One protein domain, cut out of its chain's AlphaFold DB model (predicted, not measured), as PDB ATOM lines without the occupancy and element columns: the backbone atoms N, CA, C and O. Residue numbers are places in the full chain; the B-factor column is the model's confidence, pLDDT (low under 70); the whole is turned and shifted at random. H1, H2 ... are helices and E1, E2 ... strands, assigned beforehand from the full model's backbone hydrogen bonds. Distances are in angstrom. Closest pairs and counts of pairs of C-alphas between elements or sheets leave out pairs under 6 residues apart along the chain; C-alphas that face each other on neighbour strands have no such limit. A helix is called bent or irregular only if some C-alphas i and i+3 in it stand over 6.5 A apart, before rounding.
ATOM      1  N   ASP A   9      28.021 -51.300 -12.192       83.44
ATOM      2  CA  ASP A   9      28.015 -50.642 -13.498       83.44
ATOM      3  C   ASP A   9      29.368 -49.980 -13.823       83.44
ATOM      4  O   ASP A   9      29.841 -50.055 -14.954       83.44
ATOM      5  N   ASP A  10      30.046 -49.390 -12.831       88.12
ATOM      6  CA  ASP A  10      31.382 -48.805 -13.010       88.12
ATOM      7  C   ASP A  10      32.453 -49.895 -13.214       88.12
ATOM      8  O   ASP A  10      33.383 -49.719 -13.996       88.12
ATOM      9  N   GLU A  11      32.321 -51.039 -12.541       89.06
ATOM     10  CA  GLU A  11      33.204 -52.200 -12.724       89.06
ATOM     11  C   GLU A  11      33.075 -52.770 -14.146       89.06
ATOM     12  O   GLU A  11      34.080 -53.059 -14.798       89.06
ATOM     13  N   GLU A  12      31.843 -52.944 -14.627       90.56
ATOM     14  CA  GLU A  12      31.557 -53.418 -15.984       90.56
ATOM     15  C   GLU A  12      32.063 -52.424 -17.034       90.56
ATOM     16  O   GLU A  12      32.755 -52.821 -17.975       90.56
ATOM     17  N   PHE A  13      31.841 -51.128 -16.806       94.69
ATOM     18  CA  PHE A  13      32.375 -50.069 -17.654       94.69
ATOM     19  C   PHE A  13      33.904 -50.109 -17.744       94.69
ATOM     20  O   PHE A  13      34.450 -50.076 -18.844       94.69
ATOM     21  N   LEU A  14      34.621 -50.199 -16.616       95.50
ATOM     22  CA  LEU A  14      36.089 -50.221 -16.616       95.50
ATOM     23  C   LEU A  14      36.652 -51.435 -17.369       95.50
ATOM     24  O   LEU A  14      37.669 -51.326 -18.058       95.50
ATOM     25  N   LYS A  15      35.992 -52.591 -17.245       94.94
ATOM     26  CA  LYS A  15      36.353 -53.818 -17.966       94.94
ATOM     27  C   LYS A  15      36.186 -53.654 -19.468       94.94
ATOM     28  O   LYS A  15      37.079 -54.055 -20.215       94.94
ATOM     29  N   GLU A  16      35.072 -53.072 -19.894       96.19
ATOM     30  CA  GLU A  16      34.808 -52.833 -21.310       96.19
ATOM     31  C   GLU A  16      35.732 -51.752 -21.873       96.19
ATOM     32  O   GLU A  16      36.339 -51.946 -22.922       96.19
ATOM     33  N   PHE A  17      35.960 -50.675 -21.120       97.00
ATOM     34  CA  PHE A  17      36.910 -49.631 -21.489       97.00
ATOM     35  C   PHE A  17      38.310 -50.198 -21.740       97.00
ATOM     36  O   PHE A  17      38.933 -49.853 -22.739       97.00
ATOM     37  N   LEU A  18      38.804 -51.108 -20.893       96.44
ATOM     38  CA  LEU A  18      40.117 -51.731 -21.091       96.44
ATOM     39  C   LEU A  18      40.182 -52.568 -22.383       96.44
ATOM     40  O   LEU A  18      41.189 -52.514 -23.095       96.44
ATOM     41  N   LYS A  19      39.119 -53.318 -22.702       96.44
ATOM     42  CA  LYS A  19      39.013 -54.107 -23.943       96.44
ATOM     43  C   LYS A  19      38.988 -53.210 -25.175       96.44
ATOM     44  O   LYS A  19      39.743 -53.436 -26.121       96.44
ATOM     45  N   GLU A  20      38.155 -52.180 -25.153       97.00
ATOM     46  CA  GLU A  20      38.006 -51.242 -26.262       97.00
ATOM     47  C   GLU A  20      39.263 -50.393 -26.463       97.00
ATOM     48  O   GLU A  20      39.699 -50.187 -27.595       97.00
ATOM     49  N   PHE A  21      39.929 -49.990 -25.380       96.25
ATOM     50  CA  PHE A  21      41.209 -49.289 -25.453       96.25
ATOM     51  C   PHE A  21      42.285 -50.164 -26.107       96.25
ATOM     52  O   PHE A  21      43.008 -49.699 -26.988       96.25
ATOM     53  N   TYR A  22      42.363 -51.449 -25.745       94.75
ATOM     54  CA  TYR A  22      43.237 -52.409 -26.425       94.75
ATOM     55  C   TYR A  22      42.900 -52.536 -27.919       94.75
ATOM     56  O   TYR A  22      43.796 -52.411 -28.758       94.75
ATOM     57  N   ARG A  23      41.617 -52.707 -28.268       93.50
ATOM     58  CA  ARG A  23      41.152 -52.760 -29.667       93.50
ATOM     59  C   ARG A  23      41.515 -51.505 -30.446       93.50
ATOM     60  O   ARG A  23      41.798 -51.589 -31.638       93.50
ATOM     61  N   GLN A  24      41.493 -50.344 -29.801       93.00
ATOM     62  CA  GLN A  24      41.888 -49.104 -30.446       93.00
ATOM     63  C   GLN A  24      43.394 -49.061 -30.696       93.00
ATOM     64  O   GLN A  24      43.811 -48.702 -31.791       93.00
ATOM     65  N   ILE A  25      44.210 -49.479 -29.728       88.50
ATOM     66  CA  ILE A  25      45.668 -49.530 -29.878       88.50
ATOM     67  C   ILE A  25      46.087 -50.394 -31.072       88.50
ATOM     68  O   ILE A  25      46.897 -49.942 -31.882       88.50
ATOM     69  N   ILE A  26      45.519 -51.595 -31.217       85.06
ATOM     70  CA  ILE A  26      45.889 -52.516 -32.307       85.06
ATOM     71  C   ILE A  26      45.475 -52.002 -33.695       85.06
ATOM     72  O   ILE A  26      46.075 -52.393 -34.690       85.06
ATOM     73  N   LYS A  27      44.471 -51.115 -33.778       84.31
ATOM     74  CA  LYS A  27      43.996 -50.516 -35.040       84.31
ATOM     75  C   LYS A  27      44.861 -49.356 -35.523       84.31
ATOM     76  O   LYS A  27      44.750 -48.959 -36.682       84.31
ATOM     77  N   ILE A  28      45.668 -48.747 -34.653       79.69
ATOM     78  CA  ILE A  28      46.444 -47.566 -35.034       79.69
ATOM     79  C   ILE A  28      47.701 -48.006 -35.789       79.69
ATOM     80  O   ILE A  28      48.724 -48.340 -35.202       79.69
ATOM     81  N   GLU A  29      47.638 -47.922 -37.114       67.00
ATOM     82  CA  GLU A  29      48.780 -48.192 -37.996       67.00
ATOM     83  C   GLU A  29      49.757 -47.001 -38.065       67.00
ATOM     84  O   GLU A  29      50.964 -47.170 -38.240       67.00
ATOM     85  N   TYR A  30      49.259 -45.767 -37.895       68.31
ATOM     86  CA  TYR A  30      50.050 -44.547 -38.089       68.31
ATOM     87  C   TYR A  30      50.634 -43.984 -36.784       68.31
ATOM     88  O   TYR A  30      50.052 -43.121 -36.116       68.31
ATOM     89  N   TYR A  31      51.853 -44.421 -36.470       66.81
ATOM     90  CA  TYR A  31      52.573 -44.080 -35.238       66.81
ATOM     91  C   TYR A  31      52.733 -42.577 -34.929       66.81
ATOM     92  O   TYR A  31      52.546 -42.185 -33.777       66.81
ATOM     93  N   PRO A  32      53.030 -41.682 -35.898       68.75
ATOM     94  CA  PRO A  32      53.290 -40.272 -35.588       68.75
ATOM     95  C   PRO A  32      52.092 -39.499 -35.021       68.75
ATOM     96  O   PRO A  32      52.281 -38.446 -34.419       68.75
ATOM     97  N   LYS A  33      50.859 -39.978 -35.237       74.19
ATOM     98  CA  LYS A  33      49.646 -39.403 -34.629       74.19
ATOM     99  C   LYS A  33      49.026 -40.326 -33.585       74.19
ATOM    100  O   LYS A  33      47.924 -40.031 -33.138       74.19
ATOM    101  N   PHE A  34      49.710 -41.398 -33.188       81.38
ATOM    102  CA  PHE A  34      49.155 -42.414 -32.302       81.38
ATOM    103  C   PHE A  34      48.581 -41.811 -31.018       81.38
ATOM    104  O   PHE A  34      47.415 -42.036 -30.715       81.38
ATOM    105  N   GLU A  35      49.368 -40.996 -30.307       80.25
ATOM    106  CA  GLU A  35      48.931 -40.372 -29.049       80.25
ATOM    107  C   GLU A  35      47.676 -39.518 -29.242       80.25
ATOM    108  O   GLU A  35      46.737 -39.628 -28.462       80.25
ATOM    109  N   ASN A  36      47.627 -38.716 -30.312       83.56
ATOM    110  CA  ASN A  36      46.478 -37.862 -30.606       83.56
ATOM    111  C   ASN A  36      45.244 -38.688 -30.990       83.56
ATOM    112  O   ASN A  36      44.158 -38.411 -30.499       83.56
ATOM    113  N   ILE A  37      45.399 -39.709 -31.839       86.81
ATOM    114  CA  ILE A  37      44.292 -40.582 -32.256       86.81
ATOM    115  C   ILE A  37      43.714 -41.317 -31.045       86.81
ATOM    116  O   ILE A  37      42.499 -41.376 -30.881       86.81
ATOM    117  N   LEU A  38      44.580 -41.859 -30.186       90.44
ATOM    118  CA  LEU A  38      44.161 -42.577 -28.990       90.44
ATOM    119  C   LEU A  38      43.523 -41.639 -27.957       90.44
ATOM    120  O   LEU A  38      42.532 -42.012 -27.331       90.44
ATOM    121  N   LEU A  39      44.049 -40.421 -27.793       90.38
ATOM    122  CA  LEU A  39      43.488 -39.405 -26.901       90.38
ATOM    123  C   LEU A  39      42.093 -38.955 -27.342       90.38
ATOM    124  O   LEU A  39      41.180 -38.949 -26.520       90.38
ATOM    125  N   GLU A  40      41.920 -38.598 -28.614       91.06
ATOM    126  CA  GLU A  40      40.623 -38.162 -29.143       91.06
ATOM    127  C   GLU A  40      39.596 -39.292 -29.066       91.06
ATOM    128  O   GLU A  40      38.512 -39.095 -28.524       91.06
ATOM    129  N   TRP A  41      39.980 -40.515 -29.451       94.94
ATOM    130  CA  TRP A  41      39.118 -41.683 -29.265       94.94
ATOM    131  C   TRP A  41      38.728 -41.887 -27.797       94.94
ATOM    132  O   TRP A  41      37.571 -42.176 -27.503       94.94
ATOM    133  N   THR A  42      39.671 -41.707 -26.864       95.00
ATOM    134  CA  THR A  42      39.380 -41.837 -25.431       95.00
ATOM    135  C   THR A  42      38.346 -40.800 -25.001       95.00
ATOM    136  O   THR A  42      37.374 -41.163 -24.350       95.00
ATOM    137  N   LYS A  43      38.502 -39.526 -25.386       92.62
ATOM    138  CA  LYS A  43      37.519 -38.474 -25.073       92.62
ATOM    139  C   LYS A  43      36.137 -38.818 -25.616       92.62
ATOM    140  O   LYS A  43      35.170 -38.766 -24.863       92.62
ATOM    141  N   ASP A  44      36.057 -39.214 -26.881       93.81
ATOM    142  CA  ASP A  44      34.794 -39.564 -27.528       93.81
ATOM    143  C   ASP A  44      34.130 -40.763 -26.845       93.81
ATOM    144  O   ASP A  44      32.934 -40.731 -26.550       93.81
ATOM    145  N   TYR A  45      34.904 -41.806 -26.532       95.12
ATOM    146  CA  TYR A  45      34.406 -42.984 -25.825       95.12
ATOM    147  C   TYR A  45      33.851 -42.619 -24.445       95.12
ATOM    148  O   TYR A  45      32.765 -43.070 -24.084       95.12
ATOM    149  N   LEU A  46      34.564 -41.792 -23.675       93.56
ATOM    150  CA  LEU A  46      34.115 -41.364 -22.350       93.56
ATOM    151  C   LEU A  46      32.848 -40.502 -22.433       93.56
ATOM    152  O   LEU A  46      31.871 -40.803 -21.748       93.56
ATOM    153  N   ASN A  47      32.823 -39.514 -23.331       91.25
ATOM    154  CA  ASN A  47      31.673 -38.630 -23.532       91.25
ATOM    155  C   ASN A  47      30.409 -39.409 -23.923       91.25
ATOM    156  O   ASN A  47      29.338 -39.156 -23.375       91.25
ATOM    157  N   ASN A  48      30.535 -40.396 -24.815       92.88
ATOM    158  CA  ASN A  48      29.419 -41.252 -25.236       92.88
ATOM    159  C   ASN A  48      28.849 -42.117 -24.102       92.88
ATOM    160  O   ASN A  48      27.727 -42.602 -24.214       92.88
ATOM    161  N   ASN A  49      29.611 -42.314 -23.026       91.44
ATOM    162  CA  ASN A  49      29.198 -43.065 -21.844       91.44
ATOM    163  C   ASN A  49      28.904 -42.155 -20.638       91.44
ATOM    164  O   ASN A  49      28.823 -42.649 -19.516       91.44
ATOM    165  N   GLU A  50      28.761 -40.838 -20.850       91.56
ATOM    166  CA  GLU A  50      28.528 -39.844 -19.791       91.56
ATOM    167  C   GLU A  50      29.619 -39.866 -18.701       91.56
ATOM    168  O   GLU A  50      29.360 -39.660 -17.511       91.56
ATOM    169  N   LYS A  51      30.866 -40.143 -19.101       91.69
ATOM    170  CA  LYS A  51      32.041 -40.147 -18.225       91.69
ATOM    171  C   LYS A  51      33.051 -39.083 -18.654       91.69
ATOM    172  O   LYS A  51      33.115 -38.704 -19.817       91.69
ATOM    173  N   ASP A  52      33.887 -38.646 -17.714       88.94
ATOM    174  CA  ASP A  52      35.005 -37.738 -17.979       88.94
ATOM    175  C   ASP A  52      36.353 -38.338 -17.538       88.94
ATOM    176  O   ASP A  52      36.428 -39.377 -16.869       88.94
ATOM    177  N   PHE A  53      37.439 -37.678 -17.947       89.75
ATOM    178  CA  PHE A  53      38.806 -38.121 -17.673       89.75
ATOM    179  C   PHE A  53      39.120 -38.235 -16.175       89.75
ATOM    180  O   PHE A  53      39.805 -39.178 -15.767       89.75
ATOM    181  N   GLU A  54      38.643 -37.298 -15.355       88.88
ATOM    182  CA  GLU A  54      38.936 -37.261 -13.922       88.88
ATOM    183  C   GLU A  54      38.196 -38.369 -13.177       88.88
ATOM    184  O   GLU A  54      38.783 -39.060 -12.335       88.88
ATOM    185  N   MET A  55      36.930 -38.591 -13.528       90.62
ATOM    186  CA  MET A  55      36.099 -39.641 -12.966       90.62
ATOM    187  C   MET A  55      36.689 -41.019 -13.266       90.62
ATOM    188  O   MET A  55      36.869 -41.810 -12.337       90.62
ATOM    189  N   ILE A  56      37.068 -41.304 -14.517       93.56
ATOM    190  CA  ILE A  56      37.656 -42.608 -14.860       93.56
ATOM    191  C   ILE A  56      39.030 -42.792 -14.220       93.56
ATOM    192  O   ILE A  56      39.315 -43.866 -13.686       93.56
ATOM    193  N   LEU A  57      39.861 -41.748 -14.172       93.00
ATOM    194  CA  LEU A  57      41.132 -41.806 -13.452       93.00
ATOM    195  C   LEU A  57      40.927 -42.107 -11.958       93.00
ATOM    196  O   LEU A  57      41.665 -42.909 -11.383       93.00
ATOM    197  N   SER A  58      39.920 -41.500 -11.327       91.38
ATOM    198  CA  SER A  58      39.563 -41.763  -9.930       91.38
ATOM    199  C   SER A  58      39.096 -43.206  -9.724       91.38
ATOM    200  O   SER A  58      39.594 -43.890  -8.824       91.38
ATOM    201  N   LEU A  59      38.208 -43.707 -10.589       93.81
ATOM    202  CA  LEU A  59      37.716 -45.086 -10.545       93.81
ATOM    203  C   LEU A  59      38.861 -46.097 -10.685       93.81
ATOM    204  O   LEU A  59      39.009 -46.973  -9.834       93.81
ATOM    205  N   MET A  60      39.731 -45.928 -11.687       94.94
ATOM    206  CA  MET A  60      40.890 -46.803 -11.899       94.94
ATOM    207  C   MET A  60      41.842 -46.807 -10.700       94.94
ATOM    208  O   MET A  60      42.305 -47.868 -10.290       94.94
ATOM    209  N   LYS A  61      42.130 -45.640 -10.107       93.25
ATOM    210  CA  LYS A  61      43.038 -45.533  -8.951       93.25
ATOM    211  C   LYS A  61      42.480 -46.183  -7.689       93.25
ATOM    212  O   LYS A  61      43.254 -46.734  -6.909       93.25
ATOM    213  N   ASN A  62      41.169 -46.101  -7.482       90.94
ATOM    214  CA  ASN A  62      40.508 -46.627  -6.289       90.94
ATOM    215  C   ASN A  62      40.099 -48.105  -6.423       90.94
ATOM    216  O   ASN A  62      39.671 -48.707  -5.437       90.94
ATOM    217  N   HIS A  63      40.246 -48.692  -7.616       92.50
ATOM    218  CA  HIS A  63      39.954 -50.096  -7.880       92.50
ATOM    219  C   HIS A  63      40.922 -51.038  -7.144       92.50
ATOM    220  O   HIS A  63      42.122 -50.783  -7.060       92.50
ATOM    221  N   LYS A  64      40.412 -52.171  -6.643       88.62
ATOM    222  CA  LYS A  64      41.207 -53.159  -5.884       88.62
ATOM    223  C   LYS A  64      42.364 -53.768  -6.696       88.62
ATOM    224  O   LYS A  64      43.426 -54.023  -6.150       88.62
ATOM    225  N   GLU A  65      42.158 -53.946  -8.003       87.81
ATOM    226  CA  GLU A  65      43.157 -54.413  -8.982       87.81
ATOM    227  C   GLU A  65      43.840 -53.257  -9.740       87.81
ATOM    228  O   GLU A  65      44.269 -53.445 -10.877       87.81
ATOM    229  N   ASN A  66      43.901 -52.042  -9.181       89.81
ATOM    230  CA  ASN A  66      44.449 -50.865  -9.876       89.81
ATOM    231  C   ASN A  66      45.834 -51.110 -10.511       89.81
ATOM    232  O   ASN A  66      46.054 -50.769 -11.672       89.81
ATOM    233  N   GLU A  67      46.746 -51.756  -9.790       87.06
ATOM    234  CA  GLU A  67      48.095 -52.082 -10.246       87.06
ATOM    235  C   GLU A  67      48.093 -53.167 -11.330       87.06
ATOM    236  O   GLU A  67      48.926 -53.134 -12.235       87.06
ATOM    237  N   ASN A  68      47.156 -54.115 -11.268       86.69
ATOM    238  CA  ASN A  68      47.108 -55.254 -12.183       86.69
ATOM    239  C   ASN A  68      46.389 -54.923 -13.493       86.69
ATOM    240  O   ASN A  68      46.852 -55.339 -14.553       86.69
ATOM    241  N   TRP A  69      45.270 -54.201 -13.432       92.62
ATOM    242  CA  TRP A  69      44.394 -53.947 -14.582       92.62
ATOM    243  C   TRP A  69      44.606 -52.577 -15.213       92.62
ATOM    244  O   TRP A  69      44.336 -52.411 -16.398       92.62
ATOM    245  N   PHE A  70      45.059 -51.593 -14.436       94.81
ATOM    246  CA  PHE A  70      44.958 -50.197 -14.851       94.81
ATOM    247  C   PHE A  70      46.262 -49.417 -14.758       94.81
ATOM    248  O   PHE A  70      46.255 -48.240 -15.102       94.81
ATOM    249  N   SER A  71      47.384 -50.006 -14.331       92.19
ATOM    250  CA  SER A  71      48.616 -49.232 -14.118       92.19
ATOM    251  C   SER A  71      49.042 -48.449 -15.364       92.19
ATOM    252  O   SER A  71      49.373 -47.266 -15.251       92.19
ATOM    253  N   SER A  72      48.956 -49.037 -16.565       91.56
ATOM    254  CA  SER A  72      49.317 -48.315 -17.785       91.56
ATOM    255  C   SER A  72      48.264 -47.330 -18.251       91.56
ATOM    256  O   SER A  72      48.617 -46.259 -18.738       91.56
ATOM    257  N   LEU A  73      46.981 -47.623 -18.053       93.81
ATOM    258  CA  LEU A  73      45.941 -46.632 -18.317       93.81
ATOM    259  C   LEU A  73      46.071 -45.431 -17.379       93.81
ATOM    260  O   LEU A  73      46.039 -44.297 -17.837       93.81
ATOM    261  N   ILE A  74      46.333 -45.642 -16.091       92.56
ATOM    262  CA  ILE A  74      46.593 -44.567 -15.127       92.56
ATOM    263  C   ILE A  74      47.771 -43.703 -15.602       92.56
ATOM    264  O   ILE A  74      47.672 -42.477 -15.589       92.56
ATOM    265  N   GLY A  75      48.860 -44.319 -16.075       89.69
ATOM    266  CA  GLY A  75      49.983 -43.585 -16.666       89.69
ATOM    267  C   GLY A  75      49.581 -42.771 -17.904       89.69
ATOM    268  O   GLY A  75      49.918 -41.595 -17.994       89.69
ATOM    269  N   PHE A  76      48.811 -43.359 -18.825       91.00
ATOM    270  CA  PHE A  76      48.280 -42.669 -20.009       91.00
ATOM    271  C   PHE A  76      47.388 -41.472 -19.645       91.00
ATOM    272  O   PHE A  76      47.556 -40.388 -20.202       91.00
ATOM    273  N   PHE A  77      46.469 -41.632 -18.694       89.94
ATOM    274  CA  PHE A  77      45.586 -40.552 -18.250       89.94
ATOM    275  C   PHE A  77      46.375 -39.426 -17.578       89.94
ATOM    276  O   PHE A  77      46.061 -38.263 -17.798       89.94
ATOM    277  N   TYR A  78      47.428 -39.739 -16.817       85.75
ATOM    278  CA  TYR A  78      48.283 -38.716 -16.216       85.75
ATOM    279  C   TYR A  78      48.997 -37.842 -17.250       85.75
ATOM    280  O   TYR A  78      48.976 -36.619 -17.119       85.75
ATOM    281  N   ILE A  79      49.581 -38.448 -18.289       80.25
ATOM    282  CA  ILE A  79      50.208 -37.703 -19.392       80.25
ATOM    283  C   ILE A  79      49.184 -36.775 -20.043       80.25
ATOM    284  O   ILE A  79      49.425 -35.584 -20.238       80.25
ATOM    285  N   ASN A  80      48.025 -37.328 -20.395       78.81
ATOM    286  CA  ASN A  80      47.073 -36.614 -21.225       78.81
ATOM    287  C   ASN A  80      46.267 -35.570 -20.462       78.81
ATOM    288  O   ASN A  80      45.974 -34.528 -21.038       78.81
ATOM    289  N   ASN A  81      45.967 -35.791 -19.181       75.38
ATOM    290  CA  ASN A  81      45.314 -34.772 -18.367       75.38
ATOM    291  C   ASN A  81      46.220 -33.540 -18.218       75.38
ATOM    292  O   ASN A  81      45.778 -32.418 -18.436       75.38
ATOM    293  N   ASN A  82      47.523 -33.743 -17.994       66.69
ATOM    294  CA  ASN A  82      48.494 -32.647 -18.000       66.69
ATOM    295  C   ASN A  82      48.549 -31.928 -19.356       66.69
ATOM    296  O   ASN A  82      48.532 -30.701 -19.397       66.69
ATOM    297  N   ASN A  83      48.570 -32.670 -20.468       62.53
ATOM    298  CA  ASN A  83      48.556 -32.072 -21.806       62.53
ATOM    299  C   ASN A  83      47.278 -31.266 -22.082       62.53
ATOM    300  O   ASN A  83      47.344 -30.251 -22.769       62.53
ATOM    301  N   ILE A  84      46.124 -31.713 -21.576       65.25
ATOM    302  CA  ILE A  84      44.848 -30.993 -21.684       65.25
ATOM    303  C   ILE A  84      44.903 -29.703 -20.859       65.25
ATOM    304  O   ILE A  84      44.604 -28.642 -21.400       65.25
ATOM    305  N   ILE A  85      45.350 -29.773 -19.600       60.28
ATOM    306  CA  ILE A  85      45.485 -28.606 -18.711       60.28
ATOM    307  C   ILE A  85      46.422 -27.557 -19.328       60.28
ATOM    308  O   ILE A  85      46.067 -26.385 -19.399       60.28
ATOM    309  N   ILE A  86      47.590 -27.972 -19.834       56.62
ATOM    310  CA  ILE A  86      48.558 -27.067 -20.472       56.62
ATOM    311  C   ILE A  86      47.971 -26.427 -21.740       56.62
ATOM    312  O   ILE A  86      48.179 -25.243 -21.981       56.62
ATOM    313  N   LYS A  87      47.243 -27.187 -22.571       59.06
ATOM    314  CA  LYS A  87      46.612 -26.636 -23.781       59.06
ATOM    315  C   LYS A  87      45.516 -25.624 -23.454       59.06
ATOM    316  O   LYS A  87      45.499 -24.579 -24.085       59.06
ATOM    317  N   GLY A  88      44.678 -25.899 -22.453       55.94
ATOM    318  CA  GLY A  88      43.645 -24.961 -22.001       55.94
ATOM    319  C   GLY A  88      44.228 -23.645 -21.479       55.94
ATOM    320  O   GLY A  88      43.708 -22.586 -21.796       55.94
ATOM    321  N   GLN A  89      45.364 -23.693 -20.775       54.84
ATOM    322  CA  GLN A  89      46.060 -22.484 -20.312       54.84
ATOM    323  C   GLN A  89      46.637 -21.643 -21.460       54.84
ATOM    324  O   GLN A  89      46.586 -20.423 -21.405       54.84
ATOM    325  N   ASN A  90      47.150 -22.278 -22.518       50.53
ATOM    326  CA  ASN A  90      47.709 -21.565 -23.672       50.53
ATOM    327  C   ASN A  90      46.635 -20.985 -24.616       50.53
ATOM    328  O   ASN A  90      46.970 -20.194 -25.495       50.53
ATOM    329  N   ASP A 108      56.827 -36.258 -13.082       61.50
ATOM    330  CA  ASP A 108      58.126 -36.808 -13.443       61.50
ATOM    331  C   ASP A 108      57.933 -37.952 -14.453       61.50
ATOM    332  O   ASP A 108      57.245 -38.929 -14.138       61.50
ATOM    333  N   ASP A 109      58.513 -37.841 -15.652       61.47
ATOM    334  CA  ASP A 109      58.458 -38.875 -16.700       61.47
ATOM    335  C   ASP A 109      58.861 -40.253 -16.145       61.47
ATOM    336  O   ASP A 109      58.303 -41.289 -16.518       61.47
ATOM    337  N   ASN A 110      59.740 -40.270 -15.134       66.81
ATOM    338  CA  ASN A 110      60.131 -41.482 -14.419       66.81
ATOM    339  C   ASN A 110      58.959 -42.169 -13.699       66.81
ATOM    340  O   ASN A 110      58.936 -43.395 -13.576       66.81
ATOM    341  N   LYS A 111      57.969 -41.413 -13.213       75.88
ATOM    342  CA  LYS A 111      56.784 -41.943 -12.525       75.88
ATOM    343  C   LYS A 111      55.823 -42.622 -13.498       75.88
ATOM    344  O   LYS A 111      55.270 -43.667 -13.164       75.88
ATOM    345  N   ILE A 112      55.646 -42.056 -14.689       76.94
ATOM    346  CA  ILE A 112      54.837 -42.641 -15.768       76.94
ATOM    347  C   ILE A 112      55.490 -43.924 -16.268       76.94
ATOM    348  O   ILE A 112      54.846 -44.972 -16.319       76.94
ATOM    349  N   LEU A 113      56.794 -43.869 -16.548       75.19
ATOM    350  CA  LEU A 113      57.557 -45.034 -16.972       75.19
ATOM    351  C   LEU A 113      57.451 -46.165 -15.943       75.19
ATOM    352  O   LEU A 113      57.264 -47.326 -16.297       75.19
ATOM    353  N   LYS A 114      57.486 -45.824 -14.651       81.50
ATOM    354  CA  LYS A 114      57.305 -46.787 -13.564       81.50
ATOM    355  C   LYS A 114      55.924 -47.451 -13.572       81.50
ATOM    356  O   LYS A 114      55.850 -48.627 -13.238       81.50
ATOM    357  N   LEU A 115      54.863 -46.744 -13.967       82.75
ATOM    358  CA  LEU A 115      53.501 -47.290 -14.095       82.75
ATOM    359  C   LEU A 115      53.340 -48.216 -15.312       82.75
ATOM    360  O   LEU A 115      52.611 -49.208 -15.249       82.75
ATOM    361  N   TYR A 116      54.030 -47.919 -16.416       81.00
ATOM    362  CA  TYR A 116      54.064 -48.795 -17.596       81.00
ATOM    363  C   TYR A 116      54.906 -50.038 -17.337       81.00
ATOM    364  O   TYR A 116      54.541 -51.145 -17.718       81.00
ATOM    365  N   LEU A 117      56.030 -49.868 -16.649       78.38
ATOM    366  CA  LEU A 117      56.898 -50.973 -16.286       78.38
ATOM    367  C   LEU A 117      56.329 -51.806 -15.139       78.38
ATOM    368  O   LEU A 117      56.703 -52.965 -15.037       78.38
ATOM    369  N   SER A 118      55.457 -51.278 -14.271       80.06
ATOM    370  CA  SER A 118      54.941 -52.043 -13.128       80.06
ATOM    371  C   SER A 118      54.102 -53.236 -13.563       80.06
ATOM    372  O   SER A 118      54.314 -54.317 -13.040       80.06
ATOM    373  N   SER A 119      53.218 -53.093 -14.552       76.25
ATOM    374  CA  SER A 119      52.433 -54.216 -15.099       76.25
ATOM    375  C   SER A 119      53.331 -55.314 -15.679       76.25
ATOM    376  O   SER A 119      53.149 -56.495 -15.385       76.25
ATOM    377  N   ILE A 120      54.347 -54.917 -16.450       72.75
ATOM    378  CA  ILE A 120      55.312 -55.808 -17.102       72.75
ATOM    379  C   ILE A 120      56.203 -56.486 -16.052       72.75
ATOM    380  O   ILE A 120      56.347 -57.704 -16.033       72.75
ATOM    381  N   ASN A 121      56.779 -55.712 -15.133       72.56
ATOM    382  CA  ASN A 121      57.662 -56.210 -14.080       72.56
ATOM    383  C   ASN A 121      56.911 -57.074 -13.066       72.56
ATOM    384  O   ASN A 121      57.468 -58.064 -12.601       72.56
ATOM    385  N   ASN A 122      55.661 -56.745 -12.739       68.12
ATOM    386  CA  ASN A 122      54.833 -57.571 -11.862       68.12
ATOM    387  C   ASN A 122      54.617 -58.967 -12.459       68.12
ATOM    388  O   ASN A 122      54.547 -59.935 -11.701       68.12
ATOM    389  N   TYR A 123      54.577 -59.072 -13.792       66.56
ATOM    390  CA  TYR A 123      54.536 -60.342 -14.509       66.56
ATOM    391  C   TYR A 123      55.913 -61.034 -14.582       66.56
ATOM    392  O   TYR A 123      56.021 -62.198 -14.205       66.56
ATOM    393  N   TYR A 124      56.983 -60.342 -15.000       61.38
ATOM    394  CA  TYR A 124      58.282 -60.982 -15.278       61.38
ATOM    395  C   TYR A 124      59.242 -61.120 -14.073       61.38
ATOM    396  O   TYR A 124      60.058 -62.041 -14.064       61.38
ATOM    397  N   ASN A 125      59.184 -60.253 -13.051       55.19
ATOM    398  CA  ASN A 125      60.186 -60.214 -11.965       55.19
ATOM    399  C   ASN A 125      59.825 -61.046 -10.720       55.19
ATOM    400  O   ASN A 125      60.677 -61.246  -9.852       55.19
ATOM    401  N   ASN A 126      58.601 -61.570 -10.607       47.91
ATOM    402  CA  ASN A 126      58.188 -62.352  -9.438       47.91
ATOM    403  C   ASN A 126      58.380 -63.863  -9.659       47.91
ATOM    404  O   ASN A 126      57.534 -64.548 -10.221       47.91
ATOM    405  N   ASN A 127      59.522 -64.362  -9.177       41.00
ATOM    406  CA  ASN A 127      59.935 -65.763  -9.016       41.00
ATOM    407  C   ASN A 127      58.886 -66.872  -9.309       41.00
ATOM    408  O   ASN A 127      58.008 -67.175  -8.505       41.00
ATOM    409  N   LYS A 128      59.145 -67.585 -10.412       42.31
ATOM    410  CA  LYS A 128      58.949 -69.024 -10.679       42.31
ATOM    411  C   LYS A 128      57.567 -69.686 -10.656       42.31
ATOM    412  O   LYS A 128      57.542 -70.806 -11.134       42.31
ATOM    413  N   ASN A 129      56.466 -69.093 -10.193       47.50
ATOM    414  CA  ASN A 129      55.140 -69.747 -10.280       47.50
ATOM    415  C   ASN A 129      53.973 -68.771 -10.027       47.50
ATOM    416  O   ASN A 129      53.288 -68.883  -9.010       47.50
ATOM    417  N   LYS A 130      53.703 -67.806 -10.919       53.94
ATOM    418  CA  LYS A 130      52.406 -67.103 -10.890       53.94
ATOM    419  C   LYS A 130      51.760 -67.004 -12.268       53.94
ATOM    420  O   LYS A 130      52.254 -66.342 -13.173       53.94
ATOM    421  N   LYS A 131      50.631 -67.706 -12.357       61.50
ATOM    422  CA  LYS A 131      49.655 -67.739 -13.445       61.50
ATOM    423  C   LYS A 131      49.051 -66.332 -13.601       61.50
ATOM    424  O   LYS A 131      48.820 -65.663 -12.596       61.50
ATOM    425  N   LEU A 132      48.811 -65.877 -14.831       69.38
ATOM    426  CA  LEU A 132      47.941 -64.728 -15.076       69.38
ATOM    427  C   LEU A 132      46.590 -65.035 -14.436       69.38
ATOM    428  O   LEU A 132      46.096 -66.155 -14.555       69.38
ATOM    429  N   ILE A 133      46.020 -64.055 -13.744       72.62
ATOM    430  CA  ILE A 133      44.825 -64.275 -12.918       72.62
ATOM    431  C   ILE A 133      43.565 -63.801 -13.656       72.62
ATOM    432  O   ILE A 133      42.456 -64.216 -13.340       72.62
ATOM    433  N   SER A 134      43.716 -62.931 -14.659       84.31
ATOM    434  CA  SER A 134      42.586 -62.410 -15.432       84.31
ATOM    435  C   SER A 134      42.996 -61.915 -16.814       84.31
ATOM    436  O   SER A 134      44.129 -61.473 -17.020       84.31
ATOM    437  N   ILE A 135      42.020 -61.874 -17.724       90.06
ATOM    438  CA  ILE A 135      42.155 -61.231 -19.036       90.06
ATOM    439  C   ILE A 135      42.584 -59.767 -18.919       90.06
ATOM    440  O   ILE A 135      43.430 -59.310 -19.675       90.06
ATOM    441  N   TYR A 136      42.064 -59.036 -17.934       92.31
ATOM    442  CA  TYR A 136      42.351 -57.612 -17.765       92.31
ATOM    443  C   TYR A 136      43.810 -57.354 -17.375       92.31
ATOM    444  O   TYR A 136      44.406 -56.374 -17.811       92.31
ATOM    445  N   GLN A 137      44.425 -58.273 -16.630       89.88
ATOM    446  CA  GLN A 137      45.860 -58.221 -16.359       89.88
ATOM    447  C   GLN A 137      46.680 -58.401 -17.645       89.88
ATOM    448  O   GLN A 137      47.636 -57.661 -17.873       89.88
ATOM    449  N   LEU A 138      46.292 -59.352 -18.500       89.56
ATOM    450  CA  LEU A 138      46.942 -59.580 -19.790       89.56
ATOM    451  C   LEU A 138      46.793 -58.367 -20.721       89.56
ATOM    452  O   LEU A 138      47.785 -57.893 -21.273       89.56
ATOM    453  N   LEU A 139      45.584 -57.811 -20.827       93.81
ATOM    454  CA  LEU A 139      45.321 -56.596 -21.599       93.81
ATOM    455  C   LEU A 139      46.173 -55.425 -21.107       93.81
ATOM    456  O   LEU A 139      46.818 -54.764 -21.917       93.81
ATOM    457  N   ASN A 140      46.246 -55.201 -19.791       93.88
ATOM    458  CA  ASN A 140      47.081 -54.148 -19.215       93.88
ATOM    459  C   ASN A 140      48.560 -54.335 -19.589       93.88
ATOM    460  O   ASN A 140      49.210 -53.368 -19.974       93.88
ATOM    461  N   ILE A 141      49.096 -55.563 -19.560       88.94
ATOM    462  CA  ILE A 141      50.478 -55.849 -19.991       88.94
ATOM    463  C   ILE A 141      50.680 -55.499 -21.468       88.94
ATOM    464  O   ILE A 141      51.658 -54.829 -21.805       88.94
ATOM    465  N   ILE A 142      49.767 -55.916 -22.347       89.38
ATOM    466  CA  ILE A 142      49.877 -55.643 -23.786       89.38
ATOM    467  C   ILE A 142      49.799 -54.134 -24.047       89.38
ATOM    468  O   ILE A 142      50.690 -53.574 -24.686       89.38
ATOM    469  N   ILE A 143      48.806 -53.448 -23.475       91.75
ATOM    470  CA  ILE A 143      48.664 -51.986 -23.548       91.75
ATOM    471  C   ILE A 143      49.943 -51.296 -23.057       91.75
ATOM    472  O   ILE A 143      50.431 -50.365 -23.697       91.75
ATOM    473  N   SER A 144      50.527 -51.776 -21.958       88.44
ATOM    474  CA  SER A 144      51.778 -51.240 -21.414       88.44
ATOM    475  C   SER A 144      52.926 -51.338 -22.410       88.44
ATOM    476  O   SER A 144      53.667 -50.373 -22.569       88.44
ATOM    477  N   LYS A 145      53.070 -52.475 -23.104       84.69
ATOM    478  CA  LYS A 145      54.108 -52.665 -24.129       84.69
ATOM    479  C   LYS A 145      53.947 -51.677 -25.284       84.69
ATOM    480  O   LYS A 145      54.936 -51.072 -25.695       84.69
ATOM    481  N   TYR A 146      52.716 -51.450 -25.742       85.19
ATOM    482  CA  TYR A 146      52.429 -50.444 -26.767       85.19
ATOM    483  C   TYR A 146      52.776 -49.030 -26.300       85.19
ATOM    484  O   TYR A 146      53.556 -48.341 -26.957       85.19
ATOM    485  N   LEU A 147      52.263 -48.605 -25.142       84.94
ATOM    486  CA  LEU A 147      52.515 -47.266 -24.600       84.94
ATOM    487  C   LEU A 147      54.005 -47.021 -24.322       84.94
ATOM    488  O   LEU A 147      54.514 -45.932 -24.587       84.94
ATOM    489  N   LEU A 148      54.726 -48.042 -23.854       79.75
ATOM    490  CA  LEU A 148      56.168 -47.988 -23.627       79.75
ATOM    491  C   LEU A 148      56.952 -47.867 -24.937       79.75
ATOM    492  O   LEU A 148      57.880 -47.063 -25.022       79.75
ATOM    493  N   SER A 149      56.561 -48.632 -25.963       77.19
ATOM    494  CA  SER A 149      57.112 -48.484 -27.310       77.19
ATOM    495  C   SER A 149      56.953 -47.040 -27.774       77.19
ATOM    496  O   SER A 149      57.914 -46.426 -28.233       77.19
ATOM    497  N   ILE A 150      55.762 -46.460 -27.620       71.88
ATOM    498  CA  ILE A 150      55.491 -45.076 -28.034       71.88
ATOM    499  C   ILE A 150      56.392 -44.113 -27.302       71.88
ATOM    500  O   ILE A 150      57.096 -43.362 -27.963       71.88
ATOM    501  N   HIS A 151      56.457 -44.212 -25.981       71.56
ATOM    502  CA  HIS A 151      57.304 -43.351 -25.174       71.56
ATOM    503  C   HIS A 151      58.779 -43.373 -25.622       71.56
ATOM    504  O   HIS A 151      59.366 -42.313 -25.808       71.56
ATOM    505  N   TYR A 152      59.367 -44.551 -25.872       67.12
ATOM    506  CA  TYR A 152      60.783 -44.658 -26.261       67.12
ATOM    507  C   TYR A 152      61.071 -44.356 -27.731       67.12
ATOM    508  O   TYR A 152      62.110 -43.782 -28.057       67.12
ATOM    509  N   TYR A 153      60.192 -44.773 -28.639       62.28
ATOM    510  CA  TYR A 153      60.424 -44.606 -30.072       62.28
ATOM    511  C   TYR A 153      59.881 -43.289 -30.616       62.28
ATOM    512  O   TYR A 153      60.150 -42.992 -31.778       62.28
ATOM    513  N   LYS A 154      59.165 -42.486 -29.815       64.94
ATOM    514  CA  LYS A 154      58.671 -41.162 -30.216       64.94
ATOM    515  C   LYS A 154      59.802 -40.324 -30.802       64.94
ATOM    516  O   LYS A 154      59.744 -39.993 -31.983       64.94
ATOM    517  N   ASP A 155      60.869 -40.093 -30.046       56.44
ATOM    518  CA  ASP A 155      61.973 -39.233 -30.486       56.44
ATOM    519  C   ASP A 155      62.737 -39.828 -31.674       56.44
ATOM    520  O   ASP A 155      63.044 -39.121 -32.625       56.44
ATOM    521  N   ILE A 156      62.941 -41.150 -31.702       55.44
ATOM    522  CA  ILE A 156      63.610 -41.847 -32.817       55.44
ATOM    523  C   ILE A 156      62.797 -41.735 -34.120       55.44
ATOM    524  O   ILE A 156      63.361 -41.557 -35.205       55.44
ATOM    525  N   ILE A 157      61.469 -41.844 -34.035       55.62
ATOM    526  CA  ILE A 157      60.557 -41.718 -35.180       55.62
ATOM    527  C   ILE A 157      60.468 -40.258 -35.635       55.62
ATOM    528  O   ILE A 157      60.472 -39.993 -36.840       55.62
ATOM    529  N   PHE A 158      60.443 -39.310 -34.698       51.00
ATOM    530  CA  PHE A 158      60.465 -37.878 -34.998       51.00
ATOM    531  C   PHE A 158      61.807 -37.423 -35.607       51.00
ATOM    532  O   PHE A 158      61.798 -36.667 -36.581       51.00
ATOM    533  N   ASP A 159      62.948 -37.934 -35.137       49.22
ATOM    534  CA  ASP A 159      64.281 -37.609 -35.665       49.22
ATOM    535  C   ASP A 159      64.530 -38.212 -37.051       49.22
ATOM    536  O   ASP A 159      65.042 -37.524 -37.940       49.22
ATOM    537  N   LYS A 160      64.096 -39.459 -37.300       50.28
ATOM    538  CA  LYS A 160      64.108 -40.032 -38.661       50.28
ATOM    539  C   LYS A 160      63.335 -39.148 -39.639       50.28
ATOM    540  O   LYS A 160      63.788 -38.949 -40.761       50.28
ATOM    541  N   LYS A 161      62.212 -38.567 -39.210       48.12
ATOM    542  CA  LYS A 161      61.387 -37.685 -40.044       48.12
ATOM    543  C   LYS A 161      62.092 -36.378 -40.404       48.12
ATOM    544  O   LYS A 161      61.976 -35.956 -41.547       48.12
ATOM    545  N   LYS A 162      62.852 -35.756 -39.495       48.97
ATOM    546  CA  LYS A 162      63.612 -34.529 -39.815       48.97
ATOM    547  C   LYS A 162      64.599 -34.744 -40.971       48.97
ATOM    548  O   LYS A 162      64.820 -33.826 -41.753       48.97
ATOM    549  N   ASN A 163      65.119 -35.964 -41.105       47.47
ATOM    550  CA  ASN A 163      66.041 -36.353 -42.171       47.47
ATOM    551  C   ASN A 163      65.352 -36.895 -43.442       47.47
ATOM    552  O   ASN A 163      66.031 -37.067 -44.447       47.47
ATOM    553  N   LEU A 164      64.039 -37.167 -43.415       47.56
ATOM    554  CA  LEU A 164      63.284 -37.826 -44.501       47.56
ATOM    555  C   LEU A 164      62.232 -36.922 -45.173       47.56
ATOM    556  O   LEU A 164      61.442 -37.402 -45.978       47.56
ATOM    557  N   ILE A 165      62.198 -35.617 -44.872       49.22
ATOM    558  CA  ILE A 165      61.221 -34.671 -45.459       49.22
ATOM    559  C   ILE A 165      61.328 -34.547 -47.000       49.22
ATOM    560  O   ILE A 165      60.407 -34.012 -47.611       49.22
ATOM    561  N   ASP A 166      62.352 -35.117 -47.645       46.41
ATOM    562  CA  ASP A 166      62.503 -35.078 -49.108       46.41
ATOM    563  C   ASP A 166      61.968 -36.300 -49.881       46.41
ATOM    564  O   ASP A 166      61.845 -36.212 -51.103       46.41
ATOM    565  N   GLU A 167      61.557 -37.405 -49.244       41.84
ATOM    566  CA  GLU A 167      61.064 -38.580 -49.989       41.84
ATOM    567  C   GLU A 167      59.694 -39.071 -49.494       41.84
ATOM    568  O   GLU A 167      59.494 -39.473 -48.348       41.84
ATOM    569  N   LYS A 168      58.712 -39.019 -50.407       50.03
ATOM    570  CA  LYS A 168      57.423 -39.712 -50.303       50.03
ATOM    571  C   LYS A 168      57.676 -41.223 -50.287       50.03
ATOM    572  O   LYS A 168      57.676 -41.830 -51.351       50.03
ATOM    573  N   GLU A 169      57.808 -41.835 -49.118       43.00
ATOM    574  CA  GLU A 169      57.720 -43.293 -48.995       43.00
ATOM    575  C   GLU A 169      56.886 -43.714 -47.779       43.00
ATOM    576  O   GLU A 169      56.932 -43.113 -46.703       43.00
ATOM    577  N   GLU A 170      56.052 -44.728 -48.015       49.47
ATOM    578  CA  GLU A 170      55.125 -45.352 -47.078       49.47
ATOM    579  C   GLU A 170      55.861 -45.837 -45.820       49.47
ATOM    580  O   GLU A 170      56.797 -46.633 -45.865       49.47
ATOM    581  N   LEU A 171      55.437 -45.319 -44.667       45.66
ATOM    582  CA  LEU A 171      56.038 -45.603 -43.368       45.66
ATOM    583  C   LEU A 171      55.743 -47.045 -42.925       45.66
ATOM    584  O   LEU A 171      54.597 -47.376 -42.650       45.66
ATOM    585  N   ASN A 172      56.810 -47.847 -42.816       45.38
ATOM    586  CA  ASN A 172      56.981 -49.076 -42.023       45.38
ATOM    587  C   ASN A 172      55.694 -49.707 -41.463       45.38
ATOM    588  O   ASN A 172      55.297 -49.440 -40.327       45.38
ATOM    589  N   VAL A 173      55.108 -50.614 -42.243       44.97
ATOM    590  CA  VAL A 173      54.057 -51.528 -41.789       44.97
ATOM    591  C   VAL A 173      54.652 -52.455 -40.725       44.97
ATOM    592  O   VAL A 173      55.681 -53.097 -40.951       44.97
ATOM    593  N   LEU A 174      54.038 -52.496 -39.542       49.09
ATOM    594  CA  LEU A 174      54.376 -53.454 -38.490       49.09
ATOM    595  C   LEU A 174      54.297 -54.878 -39.056       49.09
ATOM    596  O   LEU A 174      53.378 -55.203 -39.804       49.09
ATOM    597  N   SER A 175      55.253 -55.740 -38.704       52.53
ATOM    598  CA  SER A 175      55.105 -57.162 -39.015       52.53
ATOM    599  C   SER A 175      53.894 -57.689 -38.246       52.53
ATOM    600  O   SER A 175      53.929 -57.740 -37.017       52.53
ATOM    601  N   TYR A 176      52.837 -58.079 -38.960       57.25
ATOM    602  CA  TYR A 176      51.613 -58.660 -38.397       57.25
ATOM    603  C   TYR A 176      51.845 -60.002 -37.671       57.25
ATOM    604  O   TYR A 176      50.908 -60.558 -37.101       57.25
ATOM    605  N   ASP A 177      53.082 -60.507 -37.657       60.19
ATOM    606  CA  ASP A 177      53.480 -61.808 -37.113       60.19
ATOM    607  C   ASP A 177      54.289 -61.685 -35.806       60.19
ATOM    608  O   ASP A 177      55.250 -62.422 -35.582       60.19
ATOM    609  N   GLN A 178      53.943 -60.734 -34.932       71.62
ATOM    610  CA  GLN A 178      54.519 -60.678 -33.582       71.62
ATOM    611  C   GLN A 178      53.646 -61.451 -32.594       71.62
ATOM    612  O   GLN A 178      52.571 -60.992 -32.200       71.62
ATOM    613  N   PHE A 179      54.149 -62.612 -32.185       74.69
ATOM    614  CA  PHE A 179      53.522 -63.479 -31.197       74.69
ATOM    615  C   PHE A 179      54.281 -63.443 -29.875       74.69
ATOM    616  O   PHE A 179      55.514 -63.410 -29.844       74.69
ATOM    617  N   GLU A 180      53.542 -63.488 -28.774       76.88
ATOM    618  CA  GLU A 180      54.094 -63.636 -27.433       76.88
ATOM    619  C   GLU A 180      53.376 -64.736 -26.659       76.88
ATOM    620  O   GLU A 180      52.167 -64.913 -26.780       76.88
ATOM    621  N   ASN A 181      54.131 -65.457 -25.830       75.19
ATOM    622  CA  ASN A 181      53.598 -66.522 -24.993       75.19
ATOM    623  C   ASN A 181      53.347 -66.027 -23.560       75.19
ATOM    624  O   ASN A 181      54.252 -65.538 -22.873       75.19
ATOM    625  N   PHE A 182      52.114 -66.209 -23.106       74.56
ATOM    626  CA  PHE A 182      51.611 -65.843 -21.793       74.56
ATOM    627  C   PHE A 182      51.134 -67.092 -21.053       74.56
ATOM    628  O   PHE A 182      49.966 -67.463 -21.123       74.56
ATOM    629  N   ASN A 183      52.043 -67.767 -20.345       69.31
ATOM    630  CA  ASN A 183      51.771 -69.036 -19.658       69.31
ATOM    631  C   ASN A 183      51.098 -70.086 -20.572       69.31
ATOM    632  O   ASN A 183      50.032 -70.611 -20.245       69.31
ATOM    633  N   GLY A 184      51.686 -70.345 -21.741       68.94
ATOM    634  CA  GLY A 184      51.148 -71.277 -22.740       68.94
ATOM    635  C   GLY A 184      50.113 -70.657 -23.686       68.94
ATOM    636  O   GLY A 184      49.818 -71.227 -24.733       68.94
ATOM    637  N   LEU A 185      49.598 -69.461 -23.383       73.38
ATOM    638  CA  LEU A 185      48.733 -68.724 -24.299       73.38
ATOM    639  C   LEU A 185      49.572 -67.916 -25.288       73.38
ATOM    640  O   LEU A 185      50.130 -66.881 -24.932       73.38
ATOM    641  N   GLU A 186      49.658 -68.372 -26.531       80.38
ATOM    642  CA  GLU A 186      50.259 -67.592 -27.610       80.38
ATOM    643  C   GLU A 186      49.266 -66.536 -28.122       80.38
ATOM    644  O   GLU A 186      48.153 -66.867 -28.524       80.38
ATOM    645  N   ILE A 187      49.666 -65.263 -28.080       79.38
ATOM    646  CA  ILE A 187      48.866 -64.107 -28.497       79.38
ATOM    647  C   ILE A 187      49.592 -63.368 -29.609       79.38
ATOM    648  O   ILE A 187      50.755 -62.992 -29.452       79.38
ATOM    649  N   ASN A 188      48.883 -63.088 -30.701       81.38
ATOM    650  CA  ASN A 188      49.327 -62.105 -31.677       81.38
ATOM    651  C   ASN A 188      49.051 -60.697 -31.135       81.38
ATOM    652  O   ASN A 188      47.901 -60.337 -30.892       81.38
ATOM    653  N   LEU A 189      50.094 -59.889 -30.953       82.19
ATOM    654  CA  LEU A 189      49.933 -58.563 -30.352       82.19
ATOM    655  C   LEU A 189      49.139 -57.592 -31.243       82.19
ATOM    656  O   LEU A 189      48.493 -56.696 -30.709       82.19
ATOM    657  N   PHE A 190      49.138 -57.797 -32.566       76.75
ATOM    658  CA  PHE A 190      48.535 -56.905 -33.569       76.75
ATOM    659  C   PHE A 190      47.174 -57.381 -34.091       76.75
ATOM    660  O   PHE A 190      46.650 -56.813 -35.051       76.75
ATOM    661  N   LYS A 191      46.586 -58.421 -33.494       83.75
ATOM    662  CA  LYS A 191      45.239 -58.904 -33.833       83.75
ATOM    663  C   LYS A 191      44.336 -58.835 -32.615       83.75
ATOM    664  O   LYS A 191      44.816 -58.887 -31.490       83.75
ATOM    665  N   ASP A 192      43.029 -58.723 -32.845       85.69
ATOM    666  CA  ASP A 192      42.053 -58.804 -31.757       85.69
ATOM    667  C   ASP A 192      41.938 -60.255 -31.275       85.69
ATOM    668  O   ASP A 192      41.203 -61.063 -31.842       85.69
ATOM    669  N   GLU A 193      42.687 -60.571 -30.222       85.75
ATOM    670  CA  GLU A 193      42.710 -61.889 -29.590       85.75
ATOM    671  C   GLU A 193      41.843 -61.940 -28.314       85.75
ATOM    672  O   GLU A 193      41.974 -62.870 -27.516       85.75
ATOM    673  N   ILE A 194      40.930 -60.980 -28.084       86.69
ATOM    674  CA  ILE A 194      40.111 -60.935 -26.852       86.69
ATOM    675  C   ILE A 194      39.341 -62.239 -26.646       86.69
ATOM    676  O   ILE A 194      39.342 -62.777 -25.542       86.69
ATOM    677  N   ASN A 195      38.709 -62.776 -27.692       82.31
ATOM    678  CA  ASN A 195      37.935 -64.017 -27.578       82.31
ATOM    679  C   ASN A 195      38.821 -65.204 -27.177       82.31
ATOM    680  O   ASN A 195      38.418 -66.032 -26.359       82.31
ATOM    681  N   LEU A 196      40.036 -65.272 -27.725       80.25
ATOM    682  CA  LEU A 196      41.016 -66.295 -27.379       80.25
ATOM    683  C   LEU A 196      41.440 -66.160 -25.908       80.25
ATOM    684  O   LEU A 196      41.414 -67.148 -25.170       80.25
ATOM    685  N   MET A 197      41.750 -64.939 -25.461       84.69
ATOM    686  CA  MET A 197      42.081 -64.657 -24.062       84.69
ATOM    687  C   MET A 197      40.917 -65.003 -23.126       84.69
ATOM    688  O   MET A 197      41.122 -65.653 -22.105       84.69
ATOM    689  N   GLU A 198      39.688 -64.609 -23.460       83.50
ATOM    690  CA  GLU A 198      38.511 -64.900 -22.639       83.50
ATOM    691  C   GLU A 198      38.293 -66.399 -22.477       83.50
ATOM    692  O   GLU A 198      38.040 -66.854 -21.365       83.50
ATOM    693  N   ASN A 199      38.404 -67.164 -23.561       76.75
ATOM    694  CA  ASN A 199      38.256 -68.616 -23.516       76.75
ATOM    695  C   ASN A 199      39.336 -69.255 -22.639       76.75
ATOM    696  O   ASN A 199      39.027 -70.116 -21.817       76.75
ATOM    697  N   TYR A 200      40.578 -68.781 -22.753       78.12
ATOM    698  CA  TYR A 200      41.676 -69.221 -21.900       78.12
ATOM    699  C   TYR A 200      41.388 -68.961 -20.416       78.12
ATOM    700  O   TYR A 200      41.458 -69.889 -19.613       78.12
ATOM    701  N   PHE A 201      40.978 -67.752 -20.027       77.50
ATOM    702  CA  PHE A 201      40.690 -67.466 -18.615       77.50
ATOM    703  C   PHE A 201      39.407 -68.135 -18.106       77.50
ATOM    704  O   PHE A 201      39.383 -68.570 -16.959       77.50
ATOM    705  N   LYS A 202      38.366 -68.286 -18.938       76.00
ATOM    706  CA  LYS A 202      37.165 -69.072 -18.589       76.00
ATOM    707  C   LYS A 202      37.533 -70.524 -18.286       76.00
ATOM    708  O   LYS A 202      37.068 -71.067 -17.290       76.00
ATOM    709  N   SER A 203      38.430 -71.117 -19.081       64.81
ATOM    710  CA  SER A 203      38.904 -72.489 -18.856       64.81
ATOM    711  C   SER A 203      39.659 -72.678 -17.535       64.81
ATOM    712  O   SER A 203      39.740 -73.796 -17.056       64.81
ATOM    713  N   MET A 204      40.163 -71.602 -16.918       65.75
ATOM    714  CA  MET A 204      40.846 -71.655 -15.618       65.75
ATOM    715  C   MET A 204      39.921 -71.519 -14.406       65.75
ATOM    716  O   MET A 204      40.379 -71.739 -13.290       65.75
ATOM    717  N   ILE A 205      38.682 -71.055 -14.600       58.72
ATOM    718  CA  ILE A 205      37.726 -70.766 -13.514       58.72
ATOM    719  C   ILE A 205      36.807 -71.968 -13.258       58.72
ATOM    720  O   ILE A 205      36.352 -72.159 -12.137       58.72
ATOM    721  N   ASN A 206      36.565 -72.799 -14.273       50.84
ATOM    722  CA  ASN A 206      35.654 -73.947 -14.204       50.84
ATOM    723  C   ASN A 206      36.196 -75.146 -13.391       50.84
ATOM    724  O   ASN A 206      35.613 -76.224 -13.458       50.84
ATOM    725  N   ASP A 207      37.288 -74.972 -12.645       50.81
ATOM    726  CA  ASP A 207      37.931 -76.038 -11.870       50.81
ATOM    727  C   ASP A 207      37.389 -76.169 -10.426       50.81
ATOM    728  O   ASP A 207      37.765 -77.125  -9.749       50.81
TER     729      ASP A 207
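What this domain is: This is residues 9 to 90 and 108 to 207 of the 263 residues of the protein "SEL1 protein" of Rhizophagus irregularis (strain DAOM 181602 / DAOM 197198 / MUCL 43194) (UniProt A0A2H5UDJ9). A helical body is built round H7a, an arm of the long bent helix H7, which runs through the core with H1, H4, H5 and H6 packed on it; H2 folds back beside H1, and H3 beside H5. The arm H7b leads out to one end of the long axis, where residues 162 to 170, of which 162 to 164 belong to H7, stick out; the chain then returns to a small strand hairpin, E1 and E2, and to H8 near the other end. The end of H5, residues 85 to 90, also sticks out. The printed part has 182 residues, mostly helix, in the order H1 H2 H3 H4 H5 H6 H7 E1 E2 H8, with an antiparallel sheet E1 - E2. It is compact, with a radius of gyration of the C-alphas of 17.3 A, yet elongated, spanning 60 by 38 by 31 A.

Where its parts are: H1, residues 9 to 27, begins at C-alpha 9 (28.015, -50.642, -13.498) and is 26.8 A long. H2, residues 31 to 48, 25.4 A, is irregular: C-alphas 32 and 35 are 7.9 A apart. H3 is residues 53 to 62, H4 66 to 69, and H5 71 to 90, 29.3 A. H6, residues 109 to 124, 22.2 A, has a kink of 39 degrees near residue 117. H7, residues 135 to 164, was assigned as one helix by its hydrogen bonds but is bent, C-alphas 152 and 155 being 7.0 A apart: H7a is 135 to 152, 26.0 A, and H7b 155 to 164. E1 is residues 179 to 182, E2 185 to 188, and H8 194 to 203, ending at C-alpha 203 (38.904, -72.489, -18.856).

How they stand to each other: H7 is the hub. H7a touches H1, closest at C-alphas Ile 143 and Tyr 22, 6.2 A, at a steep tilt of 46 degrees. H6, with residues 113 to 120 alone, forms a helical hairpin with H7a, closest at C-alphas Tyr 116 and Ser 144, 5.1 A. H5 and H6 touch through residues 71 to 79 and 112 to 119 alone, closest at C-alphas Ser 72 and Tyr 116, 4.8 A, at a shallow tilt of 15 degrees, opposite ways. H4 touches H7a, closest at C-alphas Trp 69 and Gln 137, 4.9 A. H3 touches H5, whose residues 74 to 81 alone take part, closest at C-alphas Leu 57 and Ile 74, 6.3 A. H1 and H2, a helical hairpin, only just touch, with 3 pairs of C-alphas within 8 A, closest at Gln 24 and Leu 38, 7.1 A. H8 only just touches H7a, at residue 135 alone, with 3 such pairs, closest at C-alphas Ile 135 and Met 197, 6.1 A. H7b touches no helix. In the hairpin E1 and E2, N 180 and O 187 are 2.9 A apart and N 182 and O 185 2.8 A, within hydrogen-bond range. Every O i to N i+4 pair is within range in H1, H3, H5, H7a and H8, but 12 of 14 in H2, 10 of 12 in H6 and 5 of 6 in H7b; H4 is too short for such a pair.

The domain as a whole: The C-alphas farthest apart, those of Asp 166 and Asp 207, are 60.6 A apart. Residues 91 to 107 are cut out, and C-alphas 90 and 108 are 21.1 A apart across the cut. The link from H7 to E1 is long. The mean pLDDT of the printed part is 76.4, and 60 residues are under 70, among them 122 to 132 and 152 to 177.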